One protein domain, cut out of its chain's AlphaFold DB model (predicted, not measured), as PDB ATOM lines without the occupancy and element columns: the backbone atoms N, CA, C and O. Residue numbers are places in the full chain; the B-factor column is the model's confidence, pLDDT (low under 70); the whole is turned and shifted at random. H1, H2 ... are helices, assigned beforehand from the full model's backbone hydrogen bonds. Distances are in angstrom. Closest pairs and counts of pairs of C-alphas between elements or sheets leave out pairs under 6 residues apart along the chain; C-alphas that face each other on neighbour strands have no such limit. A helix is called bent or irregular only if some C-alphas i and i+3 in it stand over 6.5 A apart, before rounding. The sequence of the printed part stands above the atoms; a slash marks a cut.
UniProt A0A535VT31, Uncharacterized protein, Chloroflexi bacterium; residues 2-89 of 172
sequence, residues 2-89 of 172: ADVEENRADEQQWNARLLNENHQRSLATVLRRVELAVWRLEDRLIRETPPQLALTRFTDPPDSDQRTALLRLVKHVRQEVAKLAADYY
ATOM      1  N   ALA A   2      32.333 -66.535   7.621       60.56
ATOM      2  CA  ALA A   2      33.347 -67.202   8.456       60.56
ATOM      3  C   ALA A   2      34.788 -66.660   8.274       60.56
ATOM      4  O   ALA A   2      35.453 -66.379   9.263       60.56
ATOM      5  N   ASP A   3      35.225 -66.379   7.037       57.56
ATOM      6  CA  ASP A   3      36.603 -65.909   6.763       57.56
ATOM      7  C   ASP A   3      36.969 -64.547   7.392       57.56
ATOM      8  O   ASP A   3      38.143 -64.226   7.558       57.56
ATOM      9  N   VAL A   4      35.981 -63.710   7.737       63.09
ATOM     10  CA  VAL A   4      36.222 -62.384   8.344       63.09
ATOM     11  C   VAL A   4      36.383 -62.484   9.864       63.09
ATOM     12  O   VAL A   4      37.074 -61.663  10.466       63.09
ATOM     13  N   GLU A   5      35.749 -63.476  10.491       62.44
ATOM     14  CA  GLU A   5      35.889 -63.732  11.927       62.44
ATOM     15  C   GLU A   5      37.207 -64.446  12.240       62.44
ATOM     16  O   GLU A   5      37.869 -64.078  13.208       62.44
ATOM     17  N   GLU A   6      37.633 -65.381  11.387       64.69
ATOM     18  CA  GLU A   6      38.896 -66.112  11.554       64.69
ATOM     19  C   GLU A   6      40.115 -65.175  11.444       64.69
ATOM     20  O   GLU A   6      40.985 -65.179  12.312       64.69
ATOM     21  N   ASN A   7      40.112 -64.245  10.480       69.38
ATOM     22  CA  ASN A   7      41.205 -63.280  10.298       69.38
ATOM     23  C   ASN A   7      41.318 -62.245  11.445       69.38
ATOM     24  O   ASN A   7      42.400 -61.742  11.737       69.38
ATOM     25  N   ARG A   8      40.210 -61.932  12.136       67.62
ATOM     26  CA  ARG A   8      40.212 -61.010  13.290       67.62
ATOM     27  C   ARG A   8      40.826 -61.629  14.542       67.62
ATOM     28  O   ARG A   8      41.487 -60.920  15.297       67.62
ATOM     29  N   ALA A   9      40.599 -62.919  14.769       67.75
ATOM     30  CA  ALA A   9      41.137 -63.618  15.932       67.75
ATOM     31  C   ALA A   9      42.675 -63.683  15.885       67.75
ATOM     32  O   ALA A   9      43.335 -63.435  16.898       67.75
ATOM     33  N   ASP A  10      43.241 -63.921  14.700       71.56
ATOM     34  CA  ASP A  10      44.690 -63.992  14.486       71.56
ATOM     35  C   ASP A  10      45.380 -62.627  14.666       71.56
ATOM     36  O   ASP A  10      46.403 -62.528  15.354       71.56
ATOM     37  N   GLU A  11      44.798 -61.547  14.128       70.88
ATOM     38  CA  GLU A  11      45.306 -60.176  14.315       70.88
ATOM     39  C   GLU A  11      45.273 -59.746  15.787       70.88
ATOM     40  O   GLU A  11      46.232 -59.166  16.306       70.88
ATOM     41  N   GLN A  12      44.192 -60.070  16.494       67.75
ATOM     42  CA  GLN A  12      44.057 -59.759  17.913       67.75
ATOM     43  C   GLN A  12      45.064 -60.537  18.769       67.75
ATOM     44  O   GLN A  12      45.668 -59.979  19.689       67.75
ATOM     45  N   GLN A  13      45.296 -61.815  18.457       69.62
ATOM     46  CA  GLN A  13      46.276 -62.630  19.171       69.62
ATOM     47  C   GLN A  13      47.716 -62.152  18.922       69.62
ATOM     48  O   GLN A  13      48.564 -62.248  19.815       69.62
ATOM     49  N   TRP A  14      47.999 -61.599  17.740       76.62
ATOM     50  CA  TRP A  14      49.270 -60.944  17.442       76.62
ATOM     51  C   TRP A  14      49.448 -59.644  18.236       76.62
ATOM     52  O   TRP A  14      50.479 -59.460  18.886       76.62
ATOM     53  N   ASN A  15      48.436 -58.777  18.259       76.06
ATOM     54  CA  ASN A  15      48.492 -57.501  18.979       76.06
ATOM     55  C   ASN A  15      48.693 -57.690  20.489       76.06
ATOM     56  O   ASN A  15      49.500 -56.983  21.098       76.06
ATOM     57  N   ALA A  16      48.058 -58.706  21.082       70.62
ATOM     58  CA  ALA A  16      48.261 -59.068  22.484       70.62
ATOM     59  C   ALA A  16      49.720 -59.454  22.808       70.62
ATOM     60  O   ALA A  16      50.163 -59.280  23.941       70.62
ATOM     61  N   ARG A  17      50.495 -59.939  21.824       82.44
ATOM     62  CA  ARG A  17      51.920 -60.284  21.989       82.44
ATOM     63  C   ARG A  17      52.862 -59.086  21.841       82.44
ATOM     64  O   ARG A  17      54.026 -59.201  22.219       82.44
ATOM     65  N   LEU A  18      52.392 -57.951  21.314       90.00
ATOM     66  CA  LEU A  18      53.209 -56.742  21.148       90.00
ATOM     67  C   LEU A  18      53.471 -56.022  22.477       90.00
ATOM     68  O   LEU A  18      54.509 -55.375  22.636       90.00
ATOM     69  N   LEU A  19      52.544 -56.122  23.436       91.62
ATOM     70  CA  LEU A  19      52.620 -55.436  24.724       91.62
ATOM     71  C   LEU A  19      52.664 -56.443  25.876       91.62
ATOM     72  O   LEU A  19      51.829 -57.334  25.961       91.62
ATOM     73  N   ASN A  20      53.603 -56.257  26.808       92.31
ATOM     74  CA  ASN A  20      53.553 -56.943  28.099       92.31
ATOM     75  C   ASN A  20      52.548 -56.251  29.041       92.31
ATOM     76  O   ASN A  20      52.090 -55.140  28.770       92.31
ATOM     77  N   GLU A  21      52.263 -56.863  30.188       90.94
ATOM     78  CA  GLU A  21      51.304 -56.331  31.166       90.94
ATOM     79  C   GLU A  21      51.620 -54.902  31.635       90.94
ATOM     80  O   GLU A  21      50.716 -54.092  31.826       90.94
ATOM     81  N   ASN A  22      52.899 -54.559  31.824       93.50
ATOM     82  CA  ASN A  22      53.280 -53.210  32.247       93.50
ATOM     83  C   ASN A  22      52.956 -52.187  31.147       93.50
ATOM     84  O   ASN A  22      52.453 -51.101  31.443       93.50
ATOM     85  N   HIS A  23      53.202 -52.536  29.881       95.12
ATOM     86  CA  HIS A  23      52.841 -51.696  28.740       95.12
ATOM     87  C   HIS A  23      51.322 -51.563  28.597       95.12
ATOM     88  O   HIS A  23      50.836 -50.453  28.400       95.12
ATOM     89  N   GLN A  24      50.572 -52.657  28.760       93.75
ATOM     90  CA  GLN A  24      49.107 -52.644  28.734       93.75
ATOM     91  C   GLN A  24      48.540 -51.754  29.847       93.75
ATOM     92  O   GLN A  24      47.725 -50.876  29.571       93.75
ATOM     93  N   ARG A  25      49.032 -51.885  31.087       93.31
ATOM     94  CA  ARG A  25      48.630 -51.029  32.219       93.31
ATOM     95  C   ARG A  25      48.936 -49.551  31.967       93.31
ATOM     96  O   ARG A  25      48.102 -48.685  32.245       93.31
ATOM     97  N   SER A  26      50.113 -49.254  31.415       95.75
ATOM     98  CA  SER A  26      50.488 -47.887  31.044       95.75
ATOM     99  C   SER A  26      49.567 -47.327  29.956       95.75
ATOM    100  O   SER A  26      49.071 -46.206  30.088       95.75
ATOM    101  N   LEU A  27      49.295 -48.106  28.904       96.00
ATOM    102  CA  LEU A  27      48.413 -47.709  27.809       96.00
ATOM    103  C   LEU A  27      46.979 -47.485  28.301       96.00
ATOM    104  O   LEU A  27      46.411 -46.427  28.038       96.00
ATOM    105  N   ALA A  28      46.429 -48.412  29.087       96.12
ATOM    106  CA  ALA A  28      45.095 -48.299  29.674       96.12
ATOM    107  C   ALA A  28      44.953 -47.033  30.532       96.12
ATOM    108  O   ALA A  28      43.955 -46.320  30.438       96.12
ATOM    109  N   THR A  29      45.979 -46.700  31.321       95.75
ATOM    110  CA  THR A  29      45.997 -45.472  32.131       95.75
ATOM    111  C   THR A  29      45.915 -44.219  31.257       95.75
ATOM    112  O   THR A  29      45.157 -43.297  31.561       95.75
ATOM    113  N   VAL A  30      46.686 -44.165  30.167       97.56
ATOM    114  CA  VAL A  30      46.676 -43.019  29.245       97.56
ATOM    115  C   VAL A  30      45.343 -42.925  28.505       97.56
ATOM    116  O   VAL A  30      44.750 -41.848  28.474       97.56
ATOM    117  N   LEU A  31      44.838 -44.035  27.962       97.69
ATOM    118  CA  LEU A  31      43.574 -44.055  27.225       97.69
ATOM    119  C   LEU A  31      42.388 -43.665  28.108       97.69
ATOM    120  O   LEU A  31      41.552 -42.881  27.670       97.69
ATOM    121  N   ARG A  32      42.364 -44.087  29.377       96.25
ATOM    122  CA  ARG A  32      41.342 -43.645  30.335       96.25
ATOM    123  C   ARG A  32      41.384 -42.140  30.578       96.25
ATOM    124  O   ARG A  32      40.349 -41.483  30.626       96.25
ATOM    125  N   ARG A  33      42.582 -41.558  30.705       95.69
ATOM    126  CA  ARG A  33      42.727 -40.099  30.853       95.69
ATOM    127  C   ARG A  33      42.199 -39.359  29.625       95.69
ATOM    128  O   ARG A  33      41.526 -38.343  29.788       95.69
ATOM    129  N   VAL A  34      42.476 -39.871  28.424       98.00
ATOM    130  CA  VAL A  34      41.946 -39.321  27.166       98.00
ATOM    131  C   VAL A  34      40.422 -39.428  27.134       98.00
ATOM    132  O   VAL A  34      39.753 -38.428  26.884       98.00
ATOM    133  N   GLU A  35      39.869 -40.597  27.451       97.00
ATOM    134  CA  GLU A  35      38.425 -40.836  27.495       97.00
ATOM    135  C   GLU A  35      37.708 -39.866  28.445       97.00
ATOM    136  O   GLU A  35      36.779 -39.170  28.035       97.00
ATOM    137  N   LEU A  36      38.189 -39.736  29.686       95.19
ATOM    138  CA  LEU A  36      37.614 -38.828  30.684       95.19
ATOM    139  C   LEU A  36      37.753 -37.348  30.299       95.19
ATOM    140  O   LEU A  36      36.913 -36.527  30.676       95.19
ATOM    141  N   ALA A  37      38.820 -36.966  29.593       96.50
ATOM    142  CA  ALA A  37      38.989 -35.600  29.100       96.50
ATOM    143  C   ALA A  37      37.990 -35.284  27.977       96.50
ATOM    144  O   ALA A  37      37.359 -34.226  27.988       96.50
ATOM    145  N   VAL A  38      37.804 -36.222  27.046       97.75
ATOM    146  CA  VAL A  38      36.864 -36.097  25.926       97.75
ATOM    147  C   VAL A  38      35.415 -36.106  26.410       97.75
ATOM    148  O   VAL A  38      34.631 -35.283  25.950       97.75
ATOM    149  N   TRP A  39      35.078 -36.942  27.395       95.81
ATOM    150  CA  TRP A  39      33.766 -36.924  28.049       95.81
ATOM    151  C   TRP A  39      33.470 -35.572  28.719       95.81
ATOM    152  O   TRP A  39      32.395 -35.006  28.528       95.81
ATOM    153  N   ARG A  40      34.439 -34.989  29.441       94.31
ATOM    154  CA  ARG A  40      34.286 -33.650  30.047       94.31
ATOM    155  C   ARG A  40      34.128 -32.542  29.007       94.31
ATOM    156  O   ARG A  40      33.384 -31.591  29.240       94.31
ATOM    157  N   LEU A  41      34.839 -32.634  27.883       94.94
ATOM    158  CA  LEU A  41      34.672 -31.701  26.771       94.94
ATOM    159  C   LEU A  41      33.269 -31.828  26.165       94.94
ATOM    160  O   LEU A  41      32.608 -30.815  25.962       94.94
ATOM    161  N   GLU A  42      32.807 -33.053  25.924       95.88
ATOM    162  CA  GLU A  42      31.468 -33.345  25.408       95.88
ATOM    163  C   GLU A  42      30.372 -32.764  26.312       95.88
ATOM    164  O   GLU A  42      29.532 -32.012  25.823       95.88
ATOM    165  N   ASP A  43      30.429 -33.004  27.629       93.62
ATOM    166  CA  ASP A  43      29.466 -32.442  28.593       93.62
ATOM    167  C   ASP A  43      29.409 -30.906  28.517       93.62
ATOM    168  O   ASP A  43      28.330 -30.312  28.481       93.62
ATOM    169  N   ARG A  44      30.568 -30.244  28.400       91.81
ATOM    170  CA  ARG A  44      30.647 -28.780  28.256       91.81
ATOM    171  C   ARG A  44      30.091 -28.284  26.920       91.81
ATOM    172  O   ARG A  44      29.481 -27.220  26.887       91.81
ATOM    173  N   LEU A  45      30.299 -29.027  25.833       92.56
ATOM    174  CA  LEU A  45      29.820 -28.676  24.491       92.56
ATOM    175  C   LEU A  45      28.338 -28.996  24.273       92.56
ATOM    176  O   LEU A  45      27.738 -28.434  23.362       92.56
ATOM    177  N   ILE A  46      27.734 -29.881  25.063       92.25
ATOM    178  CA  ILE A  46      26.291 -30.161  24.987       92.25
ATOM    179  C   ILE A  46      25.491 -29.105  25.754       92.25
ATOM    180  O   ILE A  46      24.372 -28.776  25.368       92.25
ATOM    181  N   ARG A  47      26.071 -28.504  26.798       87.00
ATOM    182  CA  ARG A  47      25.456 -27.364  27.489       87.00
ATOM    183  C   ARG A  47      25.395 -26.162  26.540       87.00
ATOM    184  O   ARG A  47      26.422 -25.579  26.181       87.00
ATOM    185  N   GLU A  48      24.187 -25.793  26.115       72.31
ATOM    186  CA  GLU A  48      23.961 -24.644  25.226       72.31
ATOM    187  C   GLU A  48      24.391 -23.331  25.888       72.31
ATOM    188  O   GLU A  48      25.030 -22.493  25.253       72.31
ATOM    189  N   THR A  49      24.116 -23.194  27.188       79.19
ATOM    190  CA  THR A  49      24.501 -22.030  27.995       79.19
ATOM    191  C   THR A  49      25.416 -22.474  29.141       79.19
ATOM    192  O   THR A  49      24.998 -23.301  29.960       79.19
ATOM    193  N   PRO A  50      26.661 -21.963  29.229       79.12
ATOM    194  CA  PRO A  50      27.519 -22.194  30.386       79.12
ATOM    195  C   PRO A  50      26.841 -21.701  31.671       79.12
ATOM    196  O   PRO A  50      26.127 -20.696  31.627       79.12
ATOM    197  N   PRO A  51      27.069 -22.350  32.825       83.06
ATOM    198  CA  PRO A  51      26.548 -21.839  34.084       83.06
ATOM    199  C   PRO A  51      27.092 -20.431  34.345       83.06
ATOM    200  O   PRO A  51      28.264 -20.145  34.085       83.06
ATOM    201  N   GLN A  52      26.249 -19.556  34.891       85.69
ATOM    202  CA  GLN A  52      26.713 -18.276  35.404       85.69
ATOM    203  C   GLN A  52      27.480 -18.527  36.707       85.69
ATOM    204  O   GLN A  52      26.886 -18.825  37.741       85.69
ATOM    205  N   LEU A  53      28.808 -18.444  36.647       92.44
ATOM    206  CA  LEU A  53      29.679 -18.621  37.806       92.44
ATOM    207  C   LEU A  53      30.038 -17.254  38.401       92.44
ATOM    208  O   LEU A  53      30.365 -16.319  37.673       92.44
ATOM    209  N   ALA A  54      30.012 -17.140  39.731       94.25
ATOM    210  CA  ALA A  54      30.264 -15.871  40.422       94.25
ATOM    211  C   ALA A  54      31.729 -15.400  40.337       94.25
ATOM    212  O   ALA A  54      31.989 -14.201  40.309       94.25
ATOM    213  N   LEU A  55      32.682 -16.339  40.294       94.62
ATOM    214  CA  LEU A  55      34.127 -16.060  40.348       94.62
ATOM    215  C   LEU A  55      34.866 -16.441  39.057       94.62
ATOM    216  O   LEU A  55      36.093 -16.400  39.003       94.62
ATOM    217  N   THR A  56      34.155 -16.869  38.013       92.38
ATOM    218  CA  THR A  56      34.781 -17.362  36.779       92.38
ATOM    219  C   THR A  56      33.948 -16.981  35.569       92.38
ATOM    220  O   THR A  56      32.737 -17.173  35.545       92.38
ATOM    221  N   ARG A  57      34.605 -16.469  34.528       89.94
ATOM    222  CA  ARG A  57      33.978 -16.195  33.235       89.94
ATOM    223  C   ARG A  57      34.741 -16.926  32.146       89.94
ATOM    224  O   ARG A  57      35.949 -16.755  32.027       89.94
ATOM    225  N   PHE A  58      34.026 -17.695  31.334       87.38
ATOM    226  CA  PHE A  58      34.589 -18.257  30.114       87.38
ATOM    227  C   PHE A  58      34.580 -17.183  29.028       87.38
ATOM    228  O   PHE A  58      33.528 -16.654  28.666       87.38
ATOM    229  N   THR A  59      35.764 -16.823  28.554       88.06
ATOM    230  CA  THR A  59      35.954 -15.996  27.363       88.06
ATOM    231  C   THR A  59      36.168 -16.914  26.168       88.06
ATOM    232  O   THR A  59      36.773 -17.968  26.339       88.06
ATOM    233  N   ASP A  60      35.705 -16.506  24.987       88.69
ATOM    234  CA  ASP A  60      35.871 -17.256  23.731       88.69
ATOM    235  C   ASP A  60      35.116 -18.607  23.678       88.69
ATOM    236  O   ASP A  60      35.724 -19.673  23.556       88.69
ATOM    237  N   PRO A  61      33.773 -18.614  23.832       88.88
ATOM    238  CA  PRO A  61      32.996 -19.831  23.617       88.88
ATOM    239  C   PRO A  61      33.040 -20.234  22.132       88.88
ATOM    240  O   PRO A  61      32.953 -19.353  21.276       88.88
ATOM    241  N   PRO A  62      33.099 -21.541  21.809       92.12
ATOM    242  CA  PRO A  62      33.080 -21.974  20.421       92.12
ATOM    243  C   PRO A  62      31.758 -21.585  19.756       92.12
ATOM    244  O   PRO A  62      30.684 -21.758  20.350       92.12
ATOM    245  N   ASP A  63      31.835 -21.110  18.516       93.50
ATOM    246  CA  ASP A  63      30.655 -20.887  17.679       93.50
ATOM    247  C   ASP A  63      29.950 -22.215  17.311       93.50
ATOM    248  O   ASP A  63      30.365 -23.310  17.711       93.50
ATOM    249  N   SER A  64      28.836 -22.138  16.576       93.38
ATOM    250  CA  SER A  64      28.046 -23.322  16.205       93.38
ATOM    251  C   SER A  64      28.821 -24.331  15.355       93.38
ATOM    252  O   SER A  64      28.657 -25.546  15.527       93.38
ATOM    253  N   ASP A  65      29.675 -23.846  14.458       96.44
ATOM    254  CA  ASP A  65      30.410 -24.669  13.504       96.44
ATOM    255  C   ASP A  65      31.596 -25.336  14.198       96.44
ATOM    256  O   ASP A  65      31.791 -26.550  14.078       96.44
ATOM    257  N   GLN A  66      32.321 -24.575  15.022       96.38
ATOM    258  CA  GLN A  66      33.364 -25.066  15.914       96.38
ATOM    259  C   GLN A  66      32.814 -26.110  16.884       96.38
ATOM    260  O   GLN A  66      33.389 -27.190  17.006       96.38
ATOM    261  N   ARG A  67      31.676 -25.846  17.536       95.56
ATOM    262  CA  ARG A  67      31.020 -26.807  18.437       95.56
ATOM    263  C   ARG A  67      30.677 -28.100  17.708       95.56
ATOM    264  O   ARG A  67      30.995 -29.183  18.197       95.56
ATOM    265  N   THR A  68      30.080 -28.000  16.522       96.44
ATOM    266  CA  THR A  68      29.736 -29.167  15.700       96.44
ATOM    267  C   THR A  68      30.982 -29.957  15.298       96.44
ATOM    268  O   THR A  68      30.990 -31.188  15.384       96.44
ATOM    269  N   ALA A  69      32.053 -29.275  14.885       98.00
ATOM    270  CA  ALA A  69      33.318 -29.906  14.530       98.00
ATOM    271  C   ALA A  69      33.966 -30.606  15.737       98.00
ATOM    272  O   ALA A  69      34.366 -31.766  15.629       98.00
ATOM    273  N   LEU A  70      34.000 -29.948  16.898       97.75
ATOM    274  CA  LEU A  70      34.528 -30.513  18.138       97.75
ATOM    275  C   LEU A  70      33.739 -31.752  18.572       97.75
ATOM    276  O   LEU A  70      34.351 -32.771  18.874       97.75
ATOM    277  N   LEU A  71      32.405 -31.720  18.530       97.38
ATOM    278  CA  LEU A  71      31.569 -32.885  18.856       97.38
ATOM    279  C   LEU A  71      31.823 -34.068  17.907       97.38
ATOM    280  O   LEU A  71      31.861 -35.223  18.337       97.38
ATOM    281  N   ARG A  72      32.065 -33.808  16.614       98.06
ATOM    282  CA  ARG A  72      32.479 -34.867  15.678       98.06
ATOM    283  C   ARG A  72      33.835 -35.451  16.066       98.06
ATOM    284  O   ARG A  72      33.971 -36.672  16.054       98.06
ATOM    285  N   LEU A  73      34.813 -34.618  16.418       98.44
ATOM    286  CA  LEU A  73      36.142 -35.077  16.840       98.44
ATOM    287  C   LEU A  73      36.080 -35.880  18.144       98.44
ATOM    288  O   LEU A  73      36.656 -36.959  18.207       98.44
ATOM    289  N   VAL A  74      35.319 -35.415  19.137       98.06
ATOM    290  CA  VAL A  74      35.020 -36.134  20.389       98.06
ATOM    291  C   VAL A  74      34.540 -37.555  20.084       98.06
ATOM    292  O   VAL A  74      35.096 -38.523  20.606       98.06
ATOM    293  N   LYS A  75      33.562 -37.699  19.180       97.88
ATOM    294  CA  LYS A  75      33.050 -39.012  18.767       97.88
ATOM    295  C   LYS A  75      34.140 -39.896  18.155       97.88
ATOM    296  O   LYS A  75      34.222 -41.070  18.513       97.88
ATOM    297  N   HIS A  76      34.972 -39.352  17.265       98.31
ATOM    298  CA  HIS A  76      36.064 -40.110  16.644       98.31
ATOM    299  C   HIS A  76      37.100 -40.554  17.680       98.31
ATOM    300  O   HIS A  76      37.491 -41.716  17.681       98.31
ATOM    301  N   VAL A  77      37.488 -39.684  18.619       98.19
ATOM    302  CA  VAL A  77      38.442 -40.056  19.675       98.19
ATOM    303  C   VAL A  77      37.893 -41.194  20.536       98.19
ATOM    304  O   VAL A  77      38.622 -42.140  20.818       98.19
ATOM    305  N   ARG A  78      36.605 -41.168  20.908       97.62
ATOM    306  CA  ARG A  78      35.981 -42.272  21.663       97.62
ATOM    307  C   ARG A  78      35.993 -43.589  20.885       97.62
ATOM    308  O   ARG A  78      36.234 -44.637  21.474       97.62
ATOM    309  N   GLN A  79      35.756 -43.541  19.574       98.06
ATOM    310  CA  GLN A  79      35.822 -44.723  18.710       98.06
ATOM    311  C   GLN A  79      37.242 -45.293  18.632       98.06
ATOM    312  O   GLN A  79      37.408 -46.504  18.760       98.06
ATOM    313  N   GLU A  80      38.258 -44.441  18.491       98.19
ATOM    314  CA  GLU A  80      39.662 -44.867  18.476       98.19
ATOM    315  C   GLU A  80      40.111 -45.428  19.830       98.19
ATOM    316  O   GLU A  80      40.767 -46.466  19.876       98.19
ATOM    317  N   VAL A  81      39.706 -44.813  20.947       97.94
ATOM    318  CA  VAL A  81      39.970 -45.352  22.292       97.94
ATOM    319  C   VAL A  81      39.337 -46.734  22.459       97.94
ATOM    320  O   VAL A  81      40.018 -47.659  22.896       97.94
ATOM    321  N   ALA A  82      38.068 -46.899  22.073       96.62
ATOM    322  CA  ALA A  82      37.374 -48.184  22.162       96.62
ATOM    323  C   ALA A  82      38.036 -49.257  21.286       96.62
ATOM    324  O   ALA A  82      38.181 -50.403  21.712       96.62
ATOM    325  N   LYS A  83      38.481 -48.882  20.080       95.69
ATOM    326  CA  LYS A  83      39.212 -49.773  19.183       95.69
ATOM    327  C   LYS A  83      40.551 -50.199  19.784       95.69
ATOM    328  O   LYS A  83      40.817 -51.390  19.850       95.69
ATOM    329  N   LEU A  84      41.353 -49.263  20.292       95.38
ATOM    330  CA  LEU A  84      42.622 -49.581  20.953       95.38
ATOM    331  C   LEU A  84      42.420 -50.451  22.200       95.38
ATOM    332  O   LEU A  84      43.189 -51.379  22.432       95.38
ATOM    333  N   ALA A  85      41.381 -50.190  22.993       95.31
ATOM    334  CA  ALA A  85      41.063 -51.027  24.145       95.31
ATOM    335  C   ALA A  85      40.741 -52.471  23.731       95.31
ATOM    336  O   ALA A  85      41.239 -53.404  24.360       95.31
ATOM    337  N   ALA A  86      39.974 -52.652  22.649       93.12
ATOM    338  CA  ALA A  86      39.648 -53.967  22.105       93.12
ATOM    339  C   ALA A  86      40.868 -54.668  21.480       93.12
ATOM    340  O   ALA A  86      41.135 -55.823  21.799       93.12
ATOM    341  N   ASP A  87      41.633 -53.969  20.637       93.31
ATOM    342  CA  ASP A  87      42.772 -54.529  19.898       93.31
ATOM    343  C   ASP A  87      43.900 -55.004  20.831       93.31
ATOM    344  O   ASP A  87      44.619 -55.948  20.499       93.31
ATOM    345  N   TYR A  88      44.048 -54.371  22.001       92.69
ATOM    346  CA  TYR A  88      45.085 -54.684  22.991       92.69
ATOM    347  C   TYR A  88      44.557 -55.353  24.269       92.69
ATOM    348  O   TYR A  88      45.325 -55.496  25.220       92.69
ATOM    349  N   TYR A  89      43.283 -55.769  24.305       90.25
ATOM    350  CA  TYR A  89      42.652 -56.432  25.459       90.25
ATOM    351  C   TYR A  89      42.846 -55.680  26.782       90.25
ATOM    352  O   TYR A  89      43.178 -56.261  27.816       90.25
TER     353      TYR A  89
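This is residues 2 to 89 of the 172 residues of an uncharacterized protein of Chloroflexi bacterium (UniProt A0A535VT31). A long helical hairpin, H2 and H3 side by side and running opposite ways, has a helix, H1, set across the end where H2 begins and H3 ends. At the other end of the hairpin a long loop joins H2 to H3, and its residues 51 to 57 stick out; at the start of H1, residues 2 to 7 stick out too. The printed part has 88 residues with three named helices, H1, H2 and H3 in this order along the chain, and no named strand; its class is all helix. It is only just extended, close to loose, with a radius of gyration of the C-alphas of 18.5 A, and flat, spanning 55 by 31 by 14 A.

H1 holds residues 2 to 18 and measures 25.8 A from its first C-alpha, at (33.347, -67.202, 8.456), to its last. After Leu 19 and Asn 20 comes H2, residues 21 to 46, the longest helix by residues; it measures 36.7 A and begins with C-alpha 21 at (51.304, -56.331, 31.166). Residues 47 to 63 hold no named element. H3, residues 64 to 87, measures 34.7 A and ends with C-alpha 87 at (42.772, -54.529, 19.898). No helix is bent.

H2 and H3 form a helical hairpin. They touch with 14 pairs of C-alphas within 8 A, the closest being those of Val 38 and Val 74, 5.8 A apart. Their lines stand at a shallow tilt of 23 degrees, and they run opposite ways, their centres 11.6 A apart. H1 and H3 only just touch, with 3 pairs of C-alphas within 8 A; H1 touches H3 with residues 12 to 16 alone, and H3 touches H1 with residue 87 alone. The closest C-alphas are those of Gln 12 and Asp 87, 5.7 A apart, and the two lines are about perpendicular, at 84 degrees. H1 and H2 are apart, though they follow each other in the chain. In H2 and H3 every O i to N i+4 pair is within hydrogen-bond range; in H1 it is 9 of 13.

The two C-alphas farthest apart are those of Asp 3 and Ala 54, at 60.6 A. Without residues 2 to 7 and 51 to 57, which stand free, the body of 75 residues spans 47 by 24 by 14 A. The link from H1 to H2 is tight, with 2 residues; the link from H2 to H3 is long, with 17 residues. The printed part has no cut. The mean pLDDT of the printed part is 89.1, and residues 2 to 9 and 12 to 13 are under 70.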